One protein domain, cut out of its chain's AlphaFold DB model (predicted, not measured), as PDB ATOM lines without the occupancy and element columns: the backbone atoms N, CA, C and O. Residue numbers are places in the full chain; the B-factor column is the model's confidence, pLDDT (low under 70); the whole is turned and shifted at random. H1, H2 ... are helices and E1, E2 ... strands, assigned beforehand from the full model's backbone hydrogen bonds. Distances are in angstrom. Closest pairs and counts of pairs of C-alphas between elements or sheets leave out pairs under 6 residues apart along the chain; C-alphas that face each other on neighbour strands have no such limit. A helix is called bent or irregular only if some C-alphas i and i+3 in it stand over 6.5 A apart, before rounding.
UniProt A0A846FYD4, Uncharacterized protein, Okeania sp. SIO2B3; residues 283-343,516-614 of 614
ATOM      1  N   CYS A 283     240.835 237.739 252.351       95.06
ATOM      2  CA  CYS A 283     241.108 238.580 253.519       95.06
ATOM      3  C   CYS A 283     242.176 239.643 253.246       95.06
ATOM      4  O   CYS A 283     242.007 240.795 253.649       95.06
ATOM      5  N   LEU A 284     243.260 239.280 252.558       93.50
ATOM      6  CA  LEU A 284     244.315 240.227 252.204       93.50
ATOM      7  C   LEU A 284     243.834 241.253 251.179       93.50
ATOM      8  O   LEU A 284     244.134 242.435 251.303       93.50
ATOM      9  N   THR A 285     243.027 240.831 250.207       92.69
ATOM     10  CA  THR A 285     242.402 241.751 249.250       92.69
ATOM     11  C   THR A 285     241.495 242.757 249.956       92.69
ATOM     12  O   THR A 285     241.602 243.959 249.710       92.69
ATOM     13  N   TYR A 286     240.662 242.289 250.892       92.81
ATOM     14  CA  TYR A 286     239.861 243.163 251.746       92.81
ATOM     15  C   TYR A 286     240.747 244.150 252.519       92.81
ATOM     16  O   TYR A 286     240.520 245.357 252.469       92.81
ATOM     17  N   LEU A 287     241.805 243.666 253.181       91.06
ATOM     18  CA  LEU A 287     242.743 244.514 253.922       91.06
ATOM     19  C   LEU A 287     243.298 245.646 253.044       91.06
ATOM     20  O   LEU A 287     243.321 246.793 253.486       91.06
ATOM     21  N   LEU A 288     243.698 245.346 251.808       88.19
ATOM     22  CA  LEU A 288     244.275 246.324 250.882       88.19
ATOM     23  C   LEU A 288     243.276 247.361 250.371       88.19
ATOM     24  O   LEU A 288     243.636 248.528 250.246       88.19
ATOM     25  N   ARG A 289     242.023 246.970 250.115       85.62
ATOM     26  CA  ARG A 289     240.973 247.905 249.673       85.62
ATOM     27  C   ARG A 289     240.664 248.971 250.722       85.62
ATOM     28  O   ARG A 289     240.332 250.102 250.378       85.62
ATOM     29  N   TYR A 290     240.803 248.624 252.000       82.12
ATOM     30  CA  TYR A 290     240.437 249.491 253.120       82.12
ATOM     31  C   TYR A 290     241.635 249.971 253.952       82.12
ATOM     32  O   TYR A 290     241.443 250.598 254.990       82.12
ATOM     33  N   THR A 291     242.873 249.733 253.519       82.50
ATOM     34  CA  THR A 291     244.073 250.249 254.196       82.50
ATOM     35  C   THR A 291     244.828 251.160 253.249       82.50
ATOM     36  O   THR A 291     245.074 250.800 252.102       82.50
ATOM     37  N   ASN A 292     245.233 252.343 253.717       81.19
ATOM     38  CA  ASN A 292     246.082 253.189 252.889       81.19
ATOM     39  C   ASN A 292     247.418 252.465 252.610       81.19
ATOM     40  O   ASN A 292     248.074 252.051 253.570       81.19
ATOM     41  N   PRO A 293     247.862 252.361 251.342       84.19
ATOM     42  CA  PRO A 293     249.088 251.653 250.976       84.19
ATOM     43  C   PRO A 293     250.334 252.057 251.770       84.19
ATOM     44  O   PRO A 293     251.191 251.215 252.031       84.19
ATOM     45  N   CYS A 294     250.429 253.323 252.194       84.88
ATOM     46  CA  CYS A 294     251.580 253.834 252.942       84.88
ATOM     47  C   CYS A 294     251.731 253.156 254.317       84.88
ATOM     48  O   CYS A 294     252.845 253.040 254.822       84.88
ATOM     49  N   PHE A 295     250.625 252.684 254.911       87.69
ATOM     50  CA  PHE A 295     250.606 251.991 256.204       87.69
ATOM     51  C   PHE A 295     250.845 250.479 256.092       87.69
ATOM     52  O   PHE A 295     250.924 249.809 257.119       87.69
ATOM     53  N   VAL A 296     250.963 249.922 254.883       90.38
ATOM     54  CA  VAL A 296     251.253 248.495 254.682       90.38
ATOM     55  C   VAL A 296     252.766 248.286 254.702       90.38
ATOM     56  O   VAL A 296     253.460 248.576 253.729       90.38
ATOM     57  N   CYS A 297     253.286 247.763 255.811       90.50
ATOM     58  CA  CYS A 297     254.717 247.520 255.996       90.50
ATOM     59  C   CYS A 297     255.192 246.214 255.353       90.50
ATOM     60  O   CYS A 297     256.326 246.125 254.880       90.50
ATOM     61  N   TYR A 298     254.329 245.198 255.336       92.44
ATOM     62  CA  TYR A 298     254.580 243.902 254.714       92.44
ATOM     63  C   TYR A 298     253.278 243.294 254.193       92.44
ATOM     64  O   TYR A 298     252.218 243.486 254.787       92.44
ATOM     65  N   LEU A 299     253.371 242.527 253.108       92.00
ATOM     66  CA  LEU A 299     252.253 241.784 252.541       92.00
ATOM     67  C   LEU A 299     252.764 240.529 251.824       92.00
ATOM     68  O   LEU A 299     253.569 240.637 250.894       92.00
ATOM     69  N   ASN A 300     252.235 239.366 252.195       90.25
ATOM     70  CA  ASN A 300     252.359 238.147 251.407       90.25
ATOM     71  C   ASN A 300     251.395 238.220 250.211       90.25
ATOM     72  O   ASN A 300     250.184 238.094 250.347       90.25
ATOM     73  N   SER A 301     251.928 238.449 249.016       87.50
ATOM     74  CA  SER A 301     251.127 238.738 247.819       87.50
ATOM     75  C   SER A 301     250.767 237.507 246.976       87.50
ATOM     76  O   SER A 301     250.246 237.643 245.868       87.50
ATOM     77  N   ARG A 302     251.036 236.295 247.485       83.31
ATOM     78  CA  ARG A 302     250.963 235.043 246.715       83.31
ATOM     79  C   ARG A 302     249.603 234.794 246.056       83.31
ATOM     80  O   ARG A 302     249.578 234.319 244.921       83.31
ATOM     81  N   TYR A 303     248.510 235.102 246.754       82.31
ATOM     82  CA  TYR A 303     247.132 234.808 246.335       82.31
ATOM     83  C   TYR A 303     246.325 236.062 245.966       82.31
ATOM     84  O   TYR A 303     245.099 236.042 246.015       82.31
ATOM     85  N   ILE A 304     247.005 237.162 245.629       88.12
ATOM     86  CA  ILE A 304     246.383 238.455 245.323       88.12
ATOM     87  C   ILE A 304     246.636 238.798 243.848       88.12
ATOM     88  O   ILE A 304     247.746 238.605 243.340       88.12
ATOM     89  N   ALA A 305     245.611 239.318 243.169       87.56
ATOM     90  CA  ALA A 305     245.699 239.799 241.787       87.56
ATOM     91  C   ALA A 305     246.758 240.906 241.646       87.56
ATOM     92  O   ALA A 305     246.871 241.768 242.527       87.56
ATOM     93  N   SER A 306     247.531 240.927 240.550       87.12
ATOM     94  CA  SER A 306     248.597 241.939 240.429       87.12
ATOM     95  C   SER A 306     248.076 243.353 240.228       87.12
ATOM     96  O   SER A 306     248.763 244.285 240.631       87.12
ATOM     97  N   GLU A 307     246.864 243.529 239.701       86.62
ATOM     98  CA  GLU A 307     246.201 244.838 239.625       86.62
ATOM     99  C   GLU A 307     246.066 245.480 241.015       86.62
ATOM    100  O   GLU A 307     246.468 246.621 241.230       86.62
ATOM    101  N   ILE A 308     245.613 244.705 242.003       84.69
ATOM    102  CA  ILE A 308     245.458 245.173 243.385       84.69
ATOM    103  C   ILE A 308     246.825 245.498 244.001       84.69
ATOM    104  O   ILE A 308     246.979 246.489 244.714       84.69
ATOM    105  N   ILE A 309     247.842 244.687 243.694       83.88
ATOM    106  CA  ILE A 309     249.217 244.907 244.159       83.88
ATOM    107  C   ILE A 309     249.830 246.153 243.506       83.88
ATOM    108  O   ILE A 309     250.577 246.866 244.167       83.88
ATOM    109  N   ALA A 310     249.513 246.458 242.246       81.75
ATOM    110  CA  ALA A 310     250.060 247.614 241.535       81.75
ATOM    111  C   ALA A 310     249.709 248.946 242.221       81.75
ATOM    112  O   ALA A 310     250.491 249.897 242.168       81.75
ATOM    113  N   HIS A 311     248.579 249.005 242.933       72.31
ATOM    114  CA  HIS A 311     248.194 250.163 243.744       72.31
ATOM    115  C   HIS A 311     249.056 250.358 245.004       72.31
ATOM    116  O   HIS A 311     249.089 251.457 245.568       72.31
ATOM    117  N   LEU A 312     249.798 249.337 245.441       71.06
ATOM    118  CA  LEU A 312     250.805 249.465 246.490       71.06
ATOM    119  C   LEU A 312     252.055 250.120 245.900       71.06
ATOM    120  O   LEU A 312     253.021 249.448 245.552       71.06
ATOM    121  N   ASN A 313     252.065 251.449 245.785       64.50
ATOM    122  CA  ASN A 313     253.277 252.173 245.409       64.50
ATOM    123  C   ASN A 313     254.351 251.980 246.497       64.50
ATOM    124  O   ASN A 313     254.376 252.690 247.505       64.50
ATOM    125  N   TYR A 314     255.241 251.005 246.294       59.16
ATOM    126  CA  TYR A 314     256.270 250.592 247.254       59.16
ATOM    127  C   TYR A 314     257.217 251.726 247.681       59.16
ATOM    128  O   TYR A 314     257.874 251.596 248.710       59.16
ATOM    129  N   LYS A 315     257.275 252.843 246.942       58.41
ATOM    130  CA  LYS A 315     258.113 254.002 247.289       58.41
ATOM    131  C   LYS A 315     257.620 254.786 248.512       58.41
ATOM    132  O   LYS A 315     258.418 255.499 249.106       58.41
ATOM    133  N   ASN A 316     256.352 254.636 248.906       65.38
ATOM    134  CA  ASN A 316     255.707 255.511 249.895       65.38
ATOM    135  C   ASN A 316     255.330 254.793 251.205       65.38
ATOM    136  O   ASN A 316     254.469 255.262 251.944       65.38
ATOM    137  N   ARG A 317     255.925 253.633 251.508       77.06
ATOM    138  CA  ARG A 317     255.703 252.967 252.804       77.06
ATOM    139  C   ARG A 317     256.405 253.751 253.903       77.06
ATOM    140  O   ARG A 317     257.572 254.099 253.739       77.06
ATOM    141  N   ILE A 318     255.744 253.973 255.044       83.38
ATOM    142  CA  ILE A 318     256.422 254.663 256.159       83.38
ATOM    143  C   ILE A 318     257.572 253.800 256.714       83.38
ATOM    144  O   ILE A 318     258.612 254.334 257.097       83.38
ATOM    145  N   ILE A 319     257.400 252.472 256.718       86.12
ATOM    146  CA  ILE A 319     258.442 251.482 257.017       86.12
ATOM    147  C   ILE A 319     258.275 250.295 256.067       86.12
ATOM    148  O   ILE A 319     257.158 249.805 255.893       86.12
ATOM    149  N   ASP A 320     259.376 249.805 255.495       87.81
ATOM    150  CA  ASP A 320     259.398 248.573 254.705       87.81
ATOM    151  C   ASP A 320     260.012 247.413 255.502       87.81
ATOM    152  O   ASP A 320     261.198 247.422 255.832       87.81
ATOM    153  N   LEU A 321     259.192 246.397 255.784       90.06
ATOM    154  CA  LEU A 321     259.577 245.190 256.520       90.06
ATOM    155  C   LEU A 321     259.754 243.971 255.591       90.06
ATOM    156  O   LEU A 321     259.917 242.850 256.062       90.06
ATOM    157  N   SER A 322     259.752 244.154 254.266       86.75
ATOM    158  CA  SER A 322     259.883 243.062 253.282       86.75
ATOM    159  C   SER A 322     261.111 242.168 253.481       86.75
ATOM    160  O   SER A 322     261.038 240.961 253.260       86.75
ATOM    161  N   LYS A 323     262.229 242.732 253.942       88.81
ATOM    162  CA  LYS A 323     263.524 242.037 254.014       88.81
ATOM    163  C   LYS A 323     263.834 241.395 255.367       88.81
ATOM    164  O   LYS A 323     264.852 240.724 255.487       88.81
ATOM    165  N   ILE A 324     262.993 241.581 256.386       91.38
ATOM    166  CA  ILE A 324     263.335 241.165 257.761       91.38
ATOM    167  C   ILE A 324     262.859 239.754 258.120       91.38
ATOM    168  O   ILE A 324     263.320 239.175 259.096       91.38
ATOM    169  N   PHE A 325     261.964 239.176 257.321       91.56
ATOM    170  CA  PHE A 325     261.245 237.933 257.617       91.56
ATOM    171  C   PHE A 325     262.001 236.656 257.217       91.56
ATOM    172  O   PHE A 325     261.490 235.809 256.489       91.56
ATOM    173  N   HIS A 326     263.245 236.528 257.686       89.38
ATOM    174  CA  HIS A 326     264.160 235.451 257.300       89.38
ATOM    175  C   HIS A 326     264.960 234.998 258.530       89.38
ATOM    176  O   HIS A 326     265.559 235.818 259.223       89.38
ATOM    177  N   VAL A 327     264.990 233.693 258.817       84.94
ATOM    178  CA  VAL A 327     265.722 233.116 259.960       84.94
ATOM    179  C   VAL A 327     266.520 231.906 259.493       84.94
ATOM    180  O   VAL A 327     265.958 230.962 258.943       84.94
ATOM    181  N   ASN A 328     267.835 231.903 259.736       83.94
ATOM    182  CA  ASN A 328     268.740 230.795 259.386       83.94
ATOM    183  C   ASN A 328     268.613 230.336 257.917       83.94
ATOM    184  O   ASN A 328     268.595 229.138 257.635       83.94
ATOM    185  N   GLY A 329     268.470 231.288 256.987       78.75
ATOM    186  CA  GLY A 329     268.314 231.008 255.555       78.75
ATOM    187  C   GLY A 329     266.943 230.454 255.148       78.75
ATOM    188  O   GLY A 329     266.800 229.983 254.025       78.75
ATOM    189  N   LYS A 330     265.948 230.478 256.044       84.56
ATOM    190  CA  LYS A 330     264.557 230.120 255.746       84.56
ATOM    191  C   LYS A 330     263.647 231.328 255.891       84.56
ATOM    192  O   LYS A 330     263.690 232.019 256.911       84.56
ATOM    193  N   ASP A 331     262.773 231.507 254.916       86.12
ATOM    194  CA  ASP A 331     261.787 232.580 254.931       86.12
ATOM    195  C   ASP A 331     260.673 232.233 255.916       86.12
ATOM    196  O   ASP A 331     260.120 231.127 255.911       86.12
ATOM    197  N   ILE A 332     260.355 233.181 256.792       87.44
ATOM    198  CA  ILE A 332     259.261 233.073 257.748       87.44
ATOM    199  C   ILE A 332     258.477 234.376 257.714       87.44
ATOM    200  O   ILE A 332     258.811 235.352 258.375       87.44
ATOM    201  N   PHE A 333     257.415 234.392 256.926       85.31
ATOM    202  CA  PHE A 333     256.620 235.589 256.706       85.31
ATOM    203  C   PHE A 333     255.258 235.501 257.403       85.31
ATOM    204  O   PHE A 333     254.676 234.411 257.439       85.31
ATOM    205  N   PRO A 334     254.754 236.609 257.981       92.50
ATOM    206  CA  PRO A 334     253.335 236.765 258.298       92.50
ATOM    207  C   PRO A 334     252.520 236.938 257.004       92.50
ATOM    208  O   PRO A 334     253.096 237.053 255.923       92.50
ATOM    209  N   ASP A 335     251.192 237.012 257.095       94.19
ATOM    210  CA  ASP A 335     250.367 237.279 255.909       94.19
ATOM    211  C   ASP A 335     250.336 238.775 255.581       94.19
ATOM    212  O   ASP A 335     250.485 239.174 254.424       94.19
ATOM    213  N   ALA A 336     250.232 239.627 256.604       94.75
ATOM    214  CA  ALA A 336     250.372 241.072 256.457       94.75
ATOM    215  C   ALA A 336     250.936 241.726 257.721       94.75
ATOM    216  O   ALA A 336     250.760 241.233 258.835       94.75
ATOM    217  N   VAL A 337     251.589 242.875 257.545       95.00
ATOM    218  CA  VAL A 337     251.961 243.768 258.645       95.00
ATOM    219  C   VAL A 337     251.539 245.181 258.290       95.00
ATOM    220  O   VAL A 337     251.947 245.704 257.249       95.00
ATOM    221  N   VAL A 338     250.735 245.798 259.151       92.88
ATOM    222  CA  VAL A 338     250.175 247.135 258.926       92.88
ATOM    223  C   VAL A 338     250.384 248.042 260.129       92.88
ATOM    224  O   VAL A 338     250.467 247.586 261.267       92.88
ATOM    225  N   ILE A 339     250.455 249.344 259.880       90.00
ATOM    226  CA  ILE A 339     250.464 250.366 260.922       90.00
ATOM    227  C   ILE A 339     249.025 250.727 261.276       90.00
ATOM    228  O   ILE A 339     248.207 251.017 260.402       90.00
ATOM    229  N   SER A 340     248.729 250.754 262.570       85.25
ATOM    230  CA  SER A 340     247.435 251.161 263.105       85.25
ATOM    231  C   SER A 340     247.582 252.166 264.247       85.25
ATOM    232  O   SER A 340     248.664 252.353 264.808       85.25
ATOM    233  N   PHE A 341     246.472 252.818 264.600       79.50
ATOM    234  CA  PHE A 341     246.417 253.811 265.668       79.50
ATOM    235  C   PHE A 341     245.550 253.305 266.834       79.50
ATOM    236  O   PHE A 341     244.340 253.131 266.702       79.50
ATOM    237  N   ASN A 342     246.172 253.085 267.991       67.94
ATOM    238  CA  ASN A 342     245.547 252.689 269.248       67.94
ATOM    239  C   ASN A 342     244.797 253.864 269.892       67.94
ATOM    240  O   ASN A 342     245.324 254.974 270.014       67.94
ATOM    241  N   THR A 343     243.591 253.610 270.410       54.59
ATOM    242  CA  THR A 343     242.848 254.584 271.226       54.59
ATOM    243  C   THR A 343     242.583 254.035 272.629       54.59
ATOM    244  O   THR A 343     242.386 252.840 272.819       54.59
ATOM    245  N   ILE A 516     250.751 254.842 267.927       85.75
ATOM    246  CA  ILE A 516     251.040 253.990 266.777       85.75
ATOM    247  C   ILE A 516     251.334 252.570 267.262       85.75
ATOM    248  O   ILE A 516     252.058 252.358 268.238       85.75
ATOM    249  N   SER A 517     250.771 251.588 266.565       89.38
ATOM    250  CA  SER A 517     251.136 250.188 266.730       89.38
ATOM    251  C   SER A 517     251.346 249.495 265.399       89.38
ATOM    252  O   SER A 517     250.731 249.854 264.395       89.38
ATOM    253  N   ILE A 518     252.215 248.493 265.407       92.44
ATOM    254  CA  ILE A 518     252.404 247.577 264.293       92.44
ATOM    255  C   ILE A 518     251.516 246.366 264.539       92.44
ATOM    256  O   ILE A 518     251.669 245.675 265.542       92.44
ATOM    257  N   GLN A 519     250.585 246.114 263.629       93.88
ATOM    258  CA  GLN A 519     249.718 244.946 263.656       93.88
ATOM    259  C   GLN A 519     250.281 243.865 262.747       93.88
ATOM    260  O   GLN A 519     250.376 244.056 261.534       93.88
ATOM    261  N   VAL A 520     250.638 242.731 263.341       95.50
ATOM    262  CA  VAL A 520     251.059 241.520 262.637       95.50
ATOM    263  C   VAL A 520     249.829 240.643 262.456       95.50
ATOM    264  O   VAL A 520     249.241 240.180 263.430       95.50
ATOM    265  N   ILE A 521     249.409 240.451 261.208       95.38
ATOM    266  CA  ILE A 521     248.184 239.733 260.855       95.38
ATOM    267  C   ILE A 521     248.556 238.383 260.249       95.38
ATOM    268  O   ILE A 521     249.365 238.294 259.322       95.38
ATOM    269  N   ASP A 522     247.925 237.337 260.767       94.62
ATOM    270  CA  ASP A 522     248.084 235.962 260.304       94.62
ATOM    271  C   ASP A 522     246.703 235.303 260.214       94.62
ATOM    272  O   ASP A 522     245.959 235.170 261.190       94.62
ATOM    273  N   ILE A 523     246.313 234.970 258.993       94.69
ATOM    274  CA  ILE A 523     244.983 234.535 258.607       94.69
ATOM    275  C   ILE A 523     244.893 233.026 258.790       94.69
ATOM    276  O   ILE A 523     245.694 232.229 258.307       94.69
ATOM    277  N   LYS A 524     243.873 232.604 259.531       92.31
ATOM    278  CA  LYS A 524     243.697 231.221 259.958       92.31
ATOM    279  C   LYS A 524     242.365 230.695 259.468       92.31
ATOM    280  O   LYS A 524     241.303 231.147 259.883       92.31
ATOM    281  N   TYR A 525     242.407 229.658 258.639       91.31
ATOM    282  CA  TYR A 525     241.201 228.954 258.215       91.31
ATOM    283  C   TYR A 525     240.783 227.878 259.231       91.31
ATOM    284  O   TYR A 525     240.940 226.665 259.029       91.31
ATOM    285  N   ALA A 526     240.278 228.335 260.374       89.00
ATOM    286  CA  ALA A 526     239.885 227.503 261.506       89.00
ATOM    287  C   ALA A 526     238.753 228.154 262.314       89.00
ATOM    288  O   ALA A 526     238.564 229.364 262.271       89.00
ATOM    289  N   ASN A 527     238.001 227.342 263.058       87.00
ATOM    290  CA  ASN A 527     236.915 227.832 263.908       87.00
ATOM    291  C   ASN A 527     237.461 228.390 265.231       87.00
ATOM    292  O   ASN A 527     238.493 227.932 265.723       87.00
ATOM    293  N   PHE A 528     236.721 229.308 265.853       87.69
ATOM    294  CA  PHE A 528     237.052 229.839 267.181       87.69
ATOM    295  C   PHE A 528     237.201 228.737 268.233       87.69
ATOM    296  O   PHE A 528     238.179 228.735 268.980       87.69
ATOM    297  N   ASP A 529     236.300 227.753 268.233       87.50
ATOM    298  CA  ASP A 529     236.326 226.643 269.193       87.50
ATOM    299  C   ASP A 529     237.629 225.839 269.131       87.50
ATOM    300  O   ASP A 529     238.085 225.325 270.147       87.50
ATOM    301  N   TYR A 530     238.280 225.771 267.963       88.81
ATOM    302  CA  TYR A 530     239.573 225.098 267.833       88.81
ATOM    303  C   TYR A 530     240.663 225.802 268.653       88.81
ATOM    304  O   TYR A 530     241.451 225.123 269.307       88.81
ATOM    305  N   TYR A 531     240.678 227.139 268.658       88.38
ATOM    306  CA  TYR A 531     241.633 227.939 269.432       88.38
ATOM    307  C   TYR A 531     241.270 228.000 270.915       88.38
ATOM    308  O   TYR A 531     242.163 228.022 271.758       88.38
ATOM    309  N   LEU A 532     239.976 228.022 271.240       88.00
ATOM    310  CA  LEU A 532     239.498 228.120 272.619       88.00
ATOM    311  C   LEU A 532     239.530 226.781 273.369       88.00
ATOM    312  O   LEU A 532     239.508 226.779 274.598       88.00
ATOM    313  N   ASN A 533     239.615 225.652 272.662       89.38
ATOM    314  CA  ASN A 533     239.698 224.334 273.280       89.38
ATOM    315  C   ASN A 533     241.062 224.123 273.980       89.38
ATOM    316  O   ASN A 533     242.097 224.101 273.305       89.38
ATOM    317  N   PRO A 534     241.087 223.879 275.308       87.12
ATOM    318  CA  PRO A 534     242.323 223.624 276.050       87.12
ATOM    319  C   PRO A 534     243.150 222.452 275.508       87.12
ATOM    320  O   PRO A 534     244.378 222.502 275.568       87.12
ATOM    321  N   GLY A 535     242.503 221.429 274.937       89.19
ATOM    322  CA  GLY A 535     243.173 220.251 274.377       89.19
ATOM    323  C   GLY A 535     244.056 220.554 273.163       89.19
ATOM    324  O   GLY A 535     245.038 219.854 272.937       89.19
ATOM    325  N   ASN A 536     243.774 221.633 272.425       90.12
ATOM    326  CA  ASN A 536     244.550 222.025 271.243       90.12
ATOM    327  C   ASN A 536     245.671 223.024 271.574       90.12
ATOM    328  O   ASN A 536     246.429 223.427 270.692       90.12
ATOM    329  N   ARG A 537     245.783 223.466 272.834       86.62
ATOM    330  CA  ARG A 537     246.626 224.608 273.214       86.62
ATOM    331  C   ARG A 537     248.098 224.408 272.860       86.62
ATOM    332  O   ARG A 537     248.710 225.328 272.325       86.62
ATOM    333  N   GLU A 538     248.663 223.236 273.139       88.19
ATOM    334  CA  GLU A 538     250.078 222.951 272.851       88.19
ATOM    335  C   GLU A 538     250.355 222.852 271.344       88.19
ATOM    336  O   GLU A 538     251.352 223.391 270.855       88.19
ATOM    337  N   GLU A 539     249.426 222.275 270.576       90.75
ATOM    338  CA  GLU A 539     249.517 222.271 269.115       90.75
ATOM    339  C   GLU A 539     249.509 223.708 268.572       90.75
ATOM    340  O   GLU A 539     250.420 224.103 267.841       90.75
ATOM    341  N   VAL A 540     248.532 224.525 268.980       88.69
ATOM    342  CA  VAL A 540     248.398 225.911 268.511       88.69
ATOM    343  C   VAL A 540     249.605 226.761 268.910       88.69
ATOM    344  O   VAL A 540     250.095 227.551 268.095       88.69
ATOM    345  N   LYS A 541     250.136 226.575 270.127       87.56
ATOM    346  CA  LYS A 541     251.379 227.229 270.557       87.56
ATOM    347  C   LYS A 541     252.533 226.895 269.618       87.56
ATOM    348  O   LYS A 541     253.210 227.801 269.133       87.56
ATOM    349  N   SER A 542     252.740 225.606 269.353       85.69
ATOM    350  CA  SER A 542     253.872 225.132 268.554       85.69
ATOM    351  C   SER A 542     253.793 225.559 267.084       85.69
ATOM    352  O   SER A 542     254.817 225.935 266.510       85.69
ATOM    353  N   ARG A 543     252.595 225.543 266.481       84.06
ATOM    354  CA  ARG A 543     252.399 225.789 265.041       84.06
ATOM    355  C   ARG A 543     252.151 227.255 264.691       84.06
ATOM    356  O   ARG A 543     252.634 227.700 263.648       84.06
ATOM    357  N   SER A 544     251.413 227.985 265.529       87.88
ATOM    358  CA  SER A 544     250.939 229.343 265.220       87.88
ATOM    359  C   SER A 544     251.582 230.400 266.115       87.88
ATOM    360  O   SER A 544     252.213 231.322 265.610       87.88
ATOM    361  N   VAL A 545     251.489 230.264 267.442       89.94
ATOM    362  CA  VAL A 545     251.953 231.323 268.367       89.94
ATOM    363  C   VAL A 545     253.470 231.488 268.328       89.94
ATOM    364  O   VAL A 545     253.968 232.608 268.340       89.94
ATOM    365  N   ARG A 546     254.223 230.389 268.199       90.00
ATOM    366  CA  ARG A 546     255.681 230.455 268.039       90.00
ATOM    367  C   ARG A 546     256.095 231.287 266.822       90.00
ATOM    368  O   ARG A 546     257.100 231.983 266.896       90.00
ATOM    369  N   LYS A 547     255.341 231.219 265.719       90.25
ATOM    370  CA  LYS A 547     255.620 232.033 264.527       90.25
ATOM    371  C   LYS A 547     255.382 233.514 264.806       90.25
ATOM    372  O   LYS A 547     256.249 234.312 264.478       90.25
ATOM    373  N   GLN A 548     254.287 233.848 265.494       91.38
ATOM    374  CA  GLN A 548     253.996 235.225 265.912       91.38
ATOM    375  C   GLN A 548     255.118 235.826 266.750       91.38
ATOM    376  O   GLN A 548     255.613 236.899 266.424       91.38
ATOM    377  N   PHE A 549     255.612 235.084 267.741       92.19
ATOM    378  CA  PHE A 549     256.743 235.535 268.551       92.19
ATOM    379  C   PHE A 549     257.999 235.815 267.709       92.19
ATOM    380  O   PHE A 549     258.704 236.792 267.941       92.19
ATOM    381  N   VAL A 550     258.283 234.974 266.708       93.12
ATOM    382  CA  VAL A 550     259.416 235.196 265.794       93.12
ATOM    383  C   VAL A 550     259.198 236.451 264.946       93.12
ATOM    384  O   VAL A 550     260.135 237.230 264.792       93.12
ATOM    385  N   TYR A 551     257.987 236.681 264.430       94.81
ATOM    386  CA  TYR A 551     257.669 237.902 263.681       94.81
ATOM    387  C   TYR A 551     257.865 239.148 264.544       94.81
ATOM    388  O   TYR A 551     258.576 240.063 264.134       94.81
ATOM    389  N   GLU A 552     257.299 239.157 265.752       94.44
ATOM    390  CA  GLU A 552     257.447 240.249 266.718       94.44
ATOM    391  C   GLU A 552     258.917 240.518 267.041       94.44
ATOM    392  O   GLU A 552     259.351 241.666 266.998       94.44
ATOM    393  N   TYR A 553     259.705 239.470 267.298       93.81
ATOM    394  CA  TYR A 553     261.133 239.593 267.587       93.81
ATOM    395  C   TYR A 553     261.915 240.237 266.432       93.81
ATOM    396  O   TYR A 553     262.725 241.137 266.657       93.81
ATOM    397  N   LEU A 554     261.665 239.804 265.192       93.88
ATOM    398  CA  LEU A 554     262.331 240.355 264.007       93.88
ATOM    399  C   LEU A 554     261.960 241.825 263.785       93.88
ATOM    400  O   LEU A 554     262.832 242.639 263.478       93.88
ATOM    401  N   ILE A 555     260.685 242.170 263.978       94.44
ATOM    402  CA  ILE A 555     260.200 243.550 263.883       94.44
ATOM    403  C   ILE A 555     260.837 244.404 264.983       94.44
ATOM    404  O   ILE A 555     261.388 245.457 264.678       94.44
ATOM    405  N   GLN A 556     260.826 243.944 266.234       93.19
ATOM    406  CA  GLN A 556     261.411 244.662 267.368       93.19
ATOM    407  C   GLN A 556     262.900 244.952 267.136       93.19
ATOM    408  O   GLN A 556     263.333 246.097 267.258       93.19
ATOM    409  N   ASN A 557     263.670 243.942 266.721       91.56
ATOM    410  CA  ASN A 557     265.091 244.103 266.418       91.56
ATOM    411  C   ASN A 557     265.326 245.089 265.257       91.56
ATOM    412  O   ASN A 557     266.264 245.883 265.281       91.56
ATOM    413  N   TYR A 558     264.462 245.083 264.239       91.38
ATOM    414  CA  TYR A 558     264.534 246.073 263.165       91.38
ATOM    415  C   TYR A 558     264.257 247.495 263.679       91.38
ATOM    416  O   TYR A 558     265.035 248.408 263.399       91.38
ATOM    417  N   LEU A 559     263.189 247.692 264.458       89.44
ATOM    418  CA  LEU A 559     262.804 249.007 264.985       89.44
ATOM    419  C   LEU A 559     263.868 249.606 265.908       89.44
ATOM    420  O   LEU A 559     264.104 250.815 265.859       89.44
ATOM    421  N   GLU A 560     264.537 248.778 266.713       87.12
ATOM    422  CA  GLU A 560     265.633 249.209 267.586       87.12
ATOM    423  C   GLU A 560     266.818 249.797 266.814       87.12
ATOM    424  O   GLU A 560     267.477 250.709 267.318       87.12
ATOM    425  N   ASN A 561     267.047 249.316 265.589       82.12
ATOM    426  CA  ASN A 561     268.153 249.723 264.725       82.12
ATOM    427  C   ASN A 561     267.767 250.780 263.671       82.12
ATOM    428  O   ASN A 561     268.655 251.354 263.043       82.12
ATOM    429  N   TYR A 562     266.472 251.041 263.450       76.81
ATOM    430  CA  TYR A 562     265.996 251.902 262.359       76.81
ATOM    431  C   TYR A 562     266.062 253.400 262.696       76.81
ATOM    432  O   TYR A 562     266.846 254.142 262.106       76.81
ATOM    433  N   GLN A 563     265.228 253.869 263.631       71.50
ATOM    434  CA  GLN A 563     265.177 255.266 264.083       71.50
ATOM    435  C   GLN A 563     264.720 255.324 265.545       71.50
ATOM    436  O   GLN A 563     263.806 254.604 265.948       71.50
ATOM    437  N   SER A 564     265.293 256.234 266.339       68.50
ATOM    438  CA  SER A 564     264.929 256.397 267.758       68.50
ATOM    439  C   SER A 564     263.442 256.704 267.972       68.50
ATOM    440  O   SER A 564     262.889 256.348 269.010       68.50
ATOM    441  N   THR A 565     262.781 257.318 266.986       72.25
ATOM    442  CA  THR A 565     261.359 257.685 267.024       72.25
ATOM    443  C   THR A 565     260.401 256.503 266.896       72.25
ATOM    444  O   THR A 565     259.283 256.599 267.398       72.25
ATOM    445  N   VAL A 566     260.814 255.390 266.279       80.75
ATOM    446  CA  VAL A 566     259.940 254.217 266.062       80.75
ATOM    447  C   VAL A 566     260.195 253.072 267.041       80.75
ATOM    448  O   VAL A 566     259.387 252.156 267.146       80.75
ATOM    449  N   LYS A 567     261.291 253.144 267.808       81.31
ATOM    450  CA  LYS A 567     261.727 252.106 268.756       81.31
ATOM    451  C   LYS A 567     260.661 251.708 269.789       81.31
ATOM    452  O   LYS A 567     260.649 250.572 270.248       81.31
ATOM    453  N   ASN A 568     259.784 252.642 270.159       81.62
ATOM    454  CA  ASN A 568     258.767 252.442 271.194       81.62
ATOM    455  C   ASN A 568     257.382 252.078 270.633       81.62
ATOM    456  O   ASN A 568     256.405 252.081 271.384       81.62
ATOM    457  N   TRP A 569     257.256 251.825 269.328       88.06
ATOM    458  CA  TRP A 569     255.977 251.417 268.753       88.06
ATOM    459  C   TRP A 569     255.590 250.036 269.278       88.06
ATOM    460  O   TRP A 569     256.357 249.085 269.182       88.06
ATOM    461  N   SER A 570     254.380 249.924 269.829       89.31
ATOM    462  CA  SER A 570     253.865 248.629 270.282       89.31
ATOM    463  C   SER A 570     253.646 247.695 269.093       89.31
ATOM    464  O   SER A 570     253.147 248.133 268.056       89.31
ATOM    465  N   ILE A 571     253.971 246.416 269.256       92.44
ATOM    466  CA  ILE A 571     253.705 245.371 268.265       92.44
ATOM    467  C   ILE A 571     252.563 244.510 268.804       92.44
ATOM    468  O   ILE A 571     252.614 244.061 269.946       92.44
ATOM    469  N   ASN A 572     251.525 244.318 267.997       92.00
ATOM    470  CA  ASN A 572     250.323 243.575 268.350       92.00
ATOM    471  C   ASN A 572     250.096 242.462 267.327       92.00
ATOM    472  O   ASN A 572     249.992 242.737 266.132       92.00
ATOM    473  N   SER A 573     249.958 241.225 267.793       92.88
ATOM    474  CA  SER A 573     249.682 240.080 266.925       92.88
ATOM    475  C   SER A 573     248.198 239.745 266.874       92.88
ATOM    476  O   SER A 573     247.510 239.709 267.900       92.88
ATOM    477  N   GLU A 574     247.703 239.448 265.673       93.56
ATOM    478  CA  GLU A 574     246.309 239.100 265.426       93.56
ATOM    479  C   GLU A 574     246.150 237.830 264.586       93.56
ATOM    480  O   GLU A 574     246.791 237.660 263.548       93.56
ATOM    481  N   PHE A 575     245.206 236.976 264.990       94.81
ATOM    482  CA  PHE A 575     244.703 235.880 264.167       94.81
ATOM    483  C   PHE A 575     243.337 236.209 263.591       94.81
ATOM    484  O   PHE A 575     242.382 236.448 264.330       94.81
ATOM    485  N   TRP A 576     243.236 236.171 262.267       95.25
ATOM    486  CA  TRP A 576     241.983 236.395 261.554       95.25
ATOM    487  C   TRP A 576     241.293 235.063 261.272       95.25
ATOM    488  O   TRP A 576     241.824 234.223 260.550       95.25
ATOM    489  N   LEU A 577     240.113 234.866 261.859       94.50
ATOM    490  CA  LEU A 577     239.362 233.611 261.818       94.50
ATOM    491  C   LEU A 577     238.005 233.826 261.136       94.50
ATOM    492  O   LEU A 577     237.322 234.798 261.468       94.50
ATOM    493  N   PRO A 578     237.564 232.933 260.235       94.12
ATOM    494  CA  PRO A 578     236.268 233.068 259.592       94.12
ATOM    495  C   PRO A 578     235.120 232.899 260.597       94.12
ATOM    496  O   PRO A 578     235.132 232.025 261.467       94.12
ATOM    497  N   THR A 579     234.087 233.719 260.446       92.62
ATOM    498  CA  THR A 579     232.806 233.605 261.147       92.62
ATOM    499  C   THR A 579     231.672 233.995 260.210       92.62
ATOM    500  O   THR A 579     231.870 234.773 259.280       92.62
ATOM    501  N   TYR A 580     230.464 233.506 260.459       91.00
ATOM    502  CA  TYR A 580     229.269 234.004 259.802       91.00
ATOM    503  C   TYR A 580     228.197 234.361 260.824       91.00
ATOM    504  O   TYR A 580     227.716 233.514 261.574       91.00
ATOM    505  N   ARG A 581     227.793 235.634 260.807       84.94
ATOM    506  CA  ARG A 581     226.533 236.117 261.380       84.94
ATOM    507  C   ARG A 581     226.056 237.303 260.553       84.94
ATOM    508  O   ARG A 581     226.812 238.254 260.357       84.94
ATOM    509  N   LYS A 582     224.794 237.279 260.122       80.44
ATOM    510  CA  LYS A 582     224.213 238.280 259.210       80.44
ATOM    511  C   LYS A 582     224.456 239.735 259.650       80.44
ATOM    512  O   LYS A 582     224.829 240.572 258.836       80.44
ATOM    513  N   ASN A 583     224.322 240.016 260.947       83.56
ATOM    514  CA  ASN A 583     224.366 241.382 261.483       83.56
ATOM    515  C   ASN A 583     225.742 241.815 262.016       83.56
ATOM    516  O   ASN A 583     225.870 242.930 262.515       83.56
ATOM    517  N   LEU A 584     226.774 240.967 261.946       83.12
ATOM    518  CA  LEU A 584     228.108 241.353 262.415       83.12
ATOM    519  C   LEU A 584     228.841 242.224 261.382       83.12
ATOM    520  O   LEU A 584     228.681 241.995 260.177       83.12
ATOM    521  N   PRO A 585     229.660 243.206 261.810       87.88
ATOM    522  CA  PRO A 585     230.580 243.912 260.917       87.88
ATOM    523  C   PRO A 585     231.588 242.940 260.282       87.88
ATOM    524  O   PRO A 585     231.649 241.770 260.653       87.88
ATOM    525  N   VAL A 586     232.365 243.415 259.300       89.00
ATOM    526  CA  VAL A 586     233.361 242.561 258.629       89.00
ATOM    527  C   VAL A 586     234.390 242.039 259.623       89.00
ATOM    528  O   VAL A 586     234.648 240.846 259.644       89.00
ATOM    529  N   LEU A 587     234.924 242.910 260.479       90.62
ATOM    530  CA  LEU A 587     235.876 242.553 261.526       90.62
ATOM    531  C   LEU A 587     235.235 242.784 262.891       90.62
ATOM    532  O   LEU A 587     234.750 243.878 263.179       90.62
ATOM    533  N   THR A 588     235.244 241.759 263.738       88.88
ATOM    534  CA  THR A 588     234.722 241.831 265.107       88.88
ATOM    535  C   THR A 588     235.767 241.287 266.079       88.88
ATOM    536  O   THR A 588     236.323 240.221 265.814       88.88
ATOM    537  N   PRO A 589     236.056 241.954 267.211       85.62
ATOM    538  CA  PRO A 589     236.921 241.378 268.235       85.62
ATOM    539  C   PRO A 589     236.362 240.043 268.741       85.62
ATOM    540  O   PRO A 589     235.180 239.938 269.068       85.62
ATOM    541  N   GLY A 590     237.215 239.027 268.782       82.00
ATOM    542  CA  GLY A 590     236.902 237.715 269.326       82.00
ATOM    543  C   GLY A 590     237.076 237.637 270.843       82.00
ATOM    544  O   GLY A 590     237.396 238.617 271.519       82.00
ATOM    545  N   THR A 591     236.875 236.435 271.382       83.69
ATOM    546  CA  THR A 591     237.091 236.133 272.803       83.69
ATOM    547  C   THR A 591     238.552 236.356 273.198       83.69
ATOM    548  O   THR A 591     239.460 236.115 272.399       83.69
ATOM    549  N   LYS A 592     238.784 236.778 274.450       83.19
ATOM    550  CA  LYS A 592     240.135 236.882 275.018       83.19
ATOM    551  C   LYS A 592     240.884 235.561 274.853       83.19
ATOM    552  O   LYS A 592     240.352 234.498 275.170       83.19
ATOM    553  N   TYR A 593     242.125 235.649 274.397       82.81
ATOM    554  CA  TYR A 593     242.953 234.495 274.083       82.81
ATOM    555  C   TYR A 593     244.377 234.718 274.585       82.81
ATOM    556  O   TYR A 593     244.940 235.786 274.368       82.81
ATOM    557  N   MET A 594     244.928 233.723 275.292       81.75
ATOM    558  CA  MET A 594     246.263 233.776 275.909       81.75
ATOM    559  C   MET A 594     246.550 235.102 276.632       81.75
ATOM    560  O   MET A 594     247.510 235.789 276.305       81.75
ATOM    561  N   ASP A 595     245.672 235.497 277.557       80.94
ATOM    562  CA  ASP A 595     245.800 236.745 278.328       80.94
ATOM    563  C   ASP A 595     245.937 238.014 277.461       80.94
ATOM    564  O   ASP A 595     246.515 239.014 277.875       80.94
ATOM    565  N   ASN A 596     245.333 237.985 276.265       81.50
ATOM    566  CA  ASN A 596     245.392 239.007 275.215       81.50
ATOM    567  C   ASN A 596     246.755 239.156 274.522       81.50
ATOM    568  O   ASN A 596     246.963 240.165 273.854       81.50
ATOM    569  N   TYR A 597     247.652 238.172 274.632       86.62
ATOM    570  CA  TYR A 597     248.913 238.187 273.888       86.62
ATOM    571  C   TYR A 597     248.679 238.182 272.369       86.62
ATOM    572  O   TYR A 597     249.239 239.004 271.655       86.62
ATOM    573  N   VAL A 598     247.792 237.303 271.883       89.81
ATOM    574  CA  VAL A 598     247.342 237.304 270.482       89.81
ATOM    575  C   VAL A 598     245.854 237.611 270.439       89.81
ATOM    576  O   VAL A 598     245.042 236.906 271.046       89.81
ATOM    577  N   LYS A 599     245.477 238.647 269.690       91.94
ATOM    578  CA  LYS A 599     244.075 239.008 269.480       91.94
ATOM    579  C   LYS A 599     243.446 238.076 268.452       91.94
ATOM    580  O   LYS A 599     243.937 237.933 267.339       91.94
ATOM    581  N   LEU A 600     242.320 237.463 268.806       92.75
ATOM    582  CA  LEU A 600     241.487 236.769 267.829       92.75
ATOM    583  C   LEU A 600     240.533 237.784 267.200       92.75
ATOM    584  O   LEU A 600     239.776 238.445 267.911       92.75
ATOM    585  N   THR A 601     240.551 237.899 265.880       92.81
ATOM    586  CA  THR A 601     239.668 238.776 265.110       92.81
ATOM    587  C   THR A 601     238.740 237.902 264.272       92.81
ATOM    588  O   THR A 601     239.181 237.091 263.461       92.81
ATOM    589  N   ALA A 602     237.437 238.040 264.501       92.50
ATOM    590  CA  ALA A 602     236.408 237.327 263.765       92.50
ATOM    591  C   ALA A 602     236.115 238.070 262.459       92.50
ATOM    592  O   ALA A 602     235.745 239.245 262.487       92.50
ATOM    593  N   VAL A 603     236.267 237.379 261.334       95.06
ATOM    594  CA  VAL A 603     236.101 237.933 259.992       95.06
ATOM    595  C   VAL A 603     234.831 237.371 259.360       95.06
ATOM    596  O   VAL A 603     234.712 236.161 259.167       95.06
ATOM    597  N   ASN A 604     233.867 238.237 259.048       94.19
ATOM    598  CA  ASN A 604     232.593 237.845 258.457       94.19
ATOM    599  C   ASN A 604     232.793 237.354 257.019       94.19
ATOM    600  O   ASN A 604     232.998 238.157 256.107       94.19
ATOM    601  N   ILE A 605     232.702 236.040 256.822       93.81
ATOM    602  CA  ILE A 605     233.030 235.400 255.548       93.81
ATOM    603  C   ILE A 605     232.146 235.873 254.397       93.81
ATOM    604  O   ILE A 605     232.663 236.126 253.317       93.81
ATOM    605  N   MET A 606     230.843 236.069 254.626       93.56
ATOM    606  CA  MET A 606     229.936 236.529 253.571       93.56
ATOM    607  C   MET A 606     230.270 237.950 253.133       93.56
ATOM    608  O   MET A 606     230.352 238.209 251.943       93.56
ATOM    609  N   LYS A 607     230.563 238.849 254.081       93.81
ATOM    610  CA  LYS A 607     230.927 240.231 253.737       93.81
ATOM    611  C   LYS A 607     232.285 240.335 253.045       93.81
ATOM    612  O   LYS A 607     232.467 241.206 252.204       93.81
ATOM    613  N   VAL A 608     233.238 239.473 253.405       94.25
ATOM    614  CA  VAL A 608     234.526 239.397 252.702       94.25
ATOM    615  C   VAL A 608     234.346 238.838 251.294       94.25
ATOM    616  O   VAL A 608     234.955 239.369 250.377       94.25
ATOM    617  N   ILE A 609     233.491 237.826 251.107       94.56
ATOM    618  CA  ILE A 609     233.138 237.322 249.773       94.56
ATOM    619  C   ILE A 609     232.498 238.436 248.940       94.56
ATOM    620  O   ILE A 609     232.957 238.671 247.830       94.56
ATOM    621  N   ASP A 610     231.512 239.149 249.488       92.69
ATOM    622  CA  ASP A 610     230.834 240.263 248.811       92.69
ATOM    623  C   ASP A 610     231.837 241.342 248.386       92.69
ATOM    624  O   ASP A 610     231.897 241.719 247.221       92.69
ATOM    625  N   SER A 611     232.720 241.748 249.300       91.56
ATOM    626  CA  SER A 611     233.775 242.715 249.001       91.56
ATOM    627  C   SER A 611     234.832 242.192 248.025       91.56
ATOM    628  O   SER A 611     235.546 242.998 247.447       91.56
ATOM    629  N   TYR A 612     234.992 240.880 247.859       92.00
ATOM    630  CA  TYR A 612     235.975 240.299 246.939       92.00
ATOM    631  C   TYR A 612     235.443 240.170 245.507       92.00
ATOM    632  O   TYR A 612     236.236 240.199 244.569       92.00
ATOM    633  N   ILE A 613     234.125 240.003 245.347       91.25
ATOM    634  CA  ILE A 613     233.461 239.868 244.039       91.25
ATOM    635  C   ILE A 613     233.043 241.206 243.417       91.25
ATOM    636  O   ILE A 613     232.776 241.235 242.218       91.25
ATOM    637  N   GLU A 614     232.930 242.263 244.227       83.88
ATOM    638  CA  GLU A 614     232.830 243.666 243.786       83.88
ATOM    639  C   GLU A 614     234.161 244.157 243.219       83.88
ATOM    640  O   GLU A 614     234.144 244.936 242.247       83.88
TER     641      GLU A 614
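Overview. This is residues 283 to 343 and 516 to 614 of the 614 residues of an uncharacterized protein of Okeania sp. SIO2B3 (UniProt A0A846FYD4). A strongly twisted six-stranded sheet forms the wall of this domain, and one long helix, H4, slants over one face of it. H1 packs on the sheet away from H4, with H5 beside it and H2 near it, while the short H3 sits at the start of H4. The printed part has 160 residues with five named helices and six named strands, in the order H1 E1 H2 E2 E3 H3 H4 E4 E5 E6 H5; the sheet is mixed, in the order E1 E2 E3 E4 E6 E5, and the class is mixed, helices and strands. The whole is compact, with a radius of gyration of the C-alphas of 15.9 A and spans of 42 by 39 by 35 A.

Arrangement. Start at H1, residues 283 to 289, which is on the sheet, and look ahead to H5, residues 605 to 613: they touch, closest at the C-alphas of Tyr 286 and Val 608, 6.6 A, at a steep tilt of 51 degrees, the same way. E1, residues 296 to 299, is antiparallel to E2, residues 336 to 341, with N 297 and O 337 at 2.8 A, within hydrogen-bond range. H2, residues 306 to 310, is not on the sheet; it is close to H1 but not clearly touching, with the C-alphas of Thr 285 and Ile 308 closest at 7.4 A. E2 is antiparallel to E3, residues 516 to 523, with N 338 and O 519 at 3.0 A. H3, residues 528 to 532, only grazes the sheet; it touches H4, residues 534 to 562, only at the corner, and only just, with 3 pairs of C-alphas within 8 A, the closest those of Tyr 530 and Asn 536, 6.8 A. E3, H3 and H4, and E4, residues 570 to 579, form a strand-helix-strand unit, parallel neighbour strands with helices between, its crossover right-handed; N 520 and O 572 are 2.9 A apart. H4 has a height over the sheet of 9.0 A and runs slantwise to the strands, at 35 degrees to E4 on the local plane; the C-alphas of Glu 552 and Ile 571 are closest, 6.5 A. E5, residues 587 to 589, and E6, residues 598 to 604, are a hairpin, with N 602 and O 588 at 2.8 A; E6 is parallel to E4, with N 601 and O 575 at 2.8 A. H5 only grazes the sheet. Every O i to N i+4 pair is within range in H1, H2, H3 and H5, and 20 of 25 in H4.

Along the chain. Find C-alpha 283, where H1 begins, at (241.108, 238.580, 253.519). H4 runs 39.3 A from C-alpha 534 at (242.323, 223.624, 276.050); it is irregular, with C-alphas 535 and 538 7.6 A apart, and has a kink of 49 degrees near residue 541. E4 spans 27.4 A, E3 22.0 A and E6 19.0 A. H5 ends at C-alpha 613, (233.461, 239.868, 244.039).

Size, cuts and confidence. Look for the cut, where residues 344 to 515 are not printed and C-alphas 343 and 516 are 9.3 A apart. The link from H2 to E2 is long, 25 residues. The two C-alphas farthest apart are those of Lys 315 and Gly 535, 45.8 A. Mean pLDDT of the printed part is 87.2; residues 313 to 316, 342 to 343 and 564 are under 70.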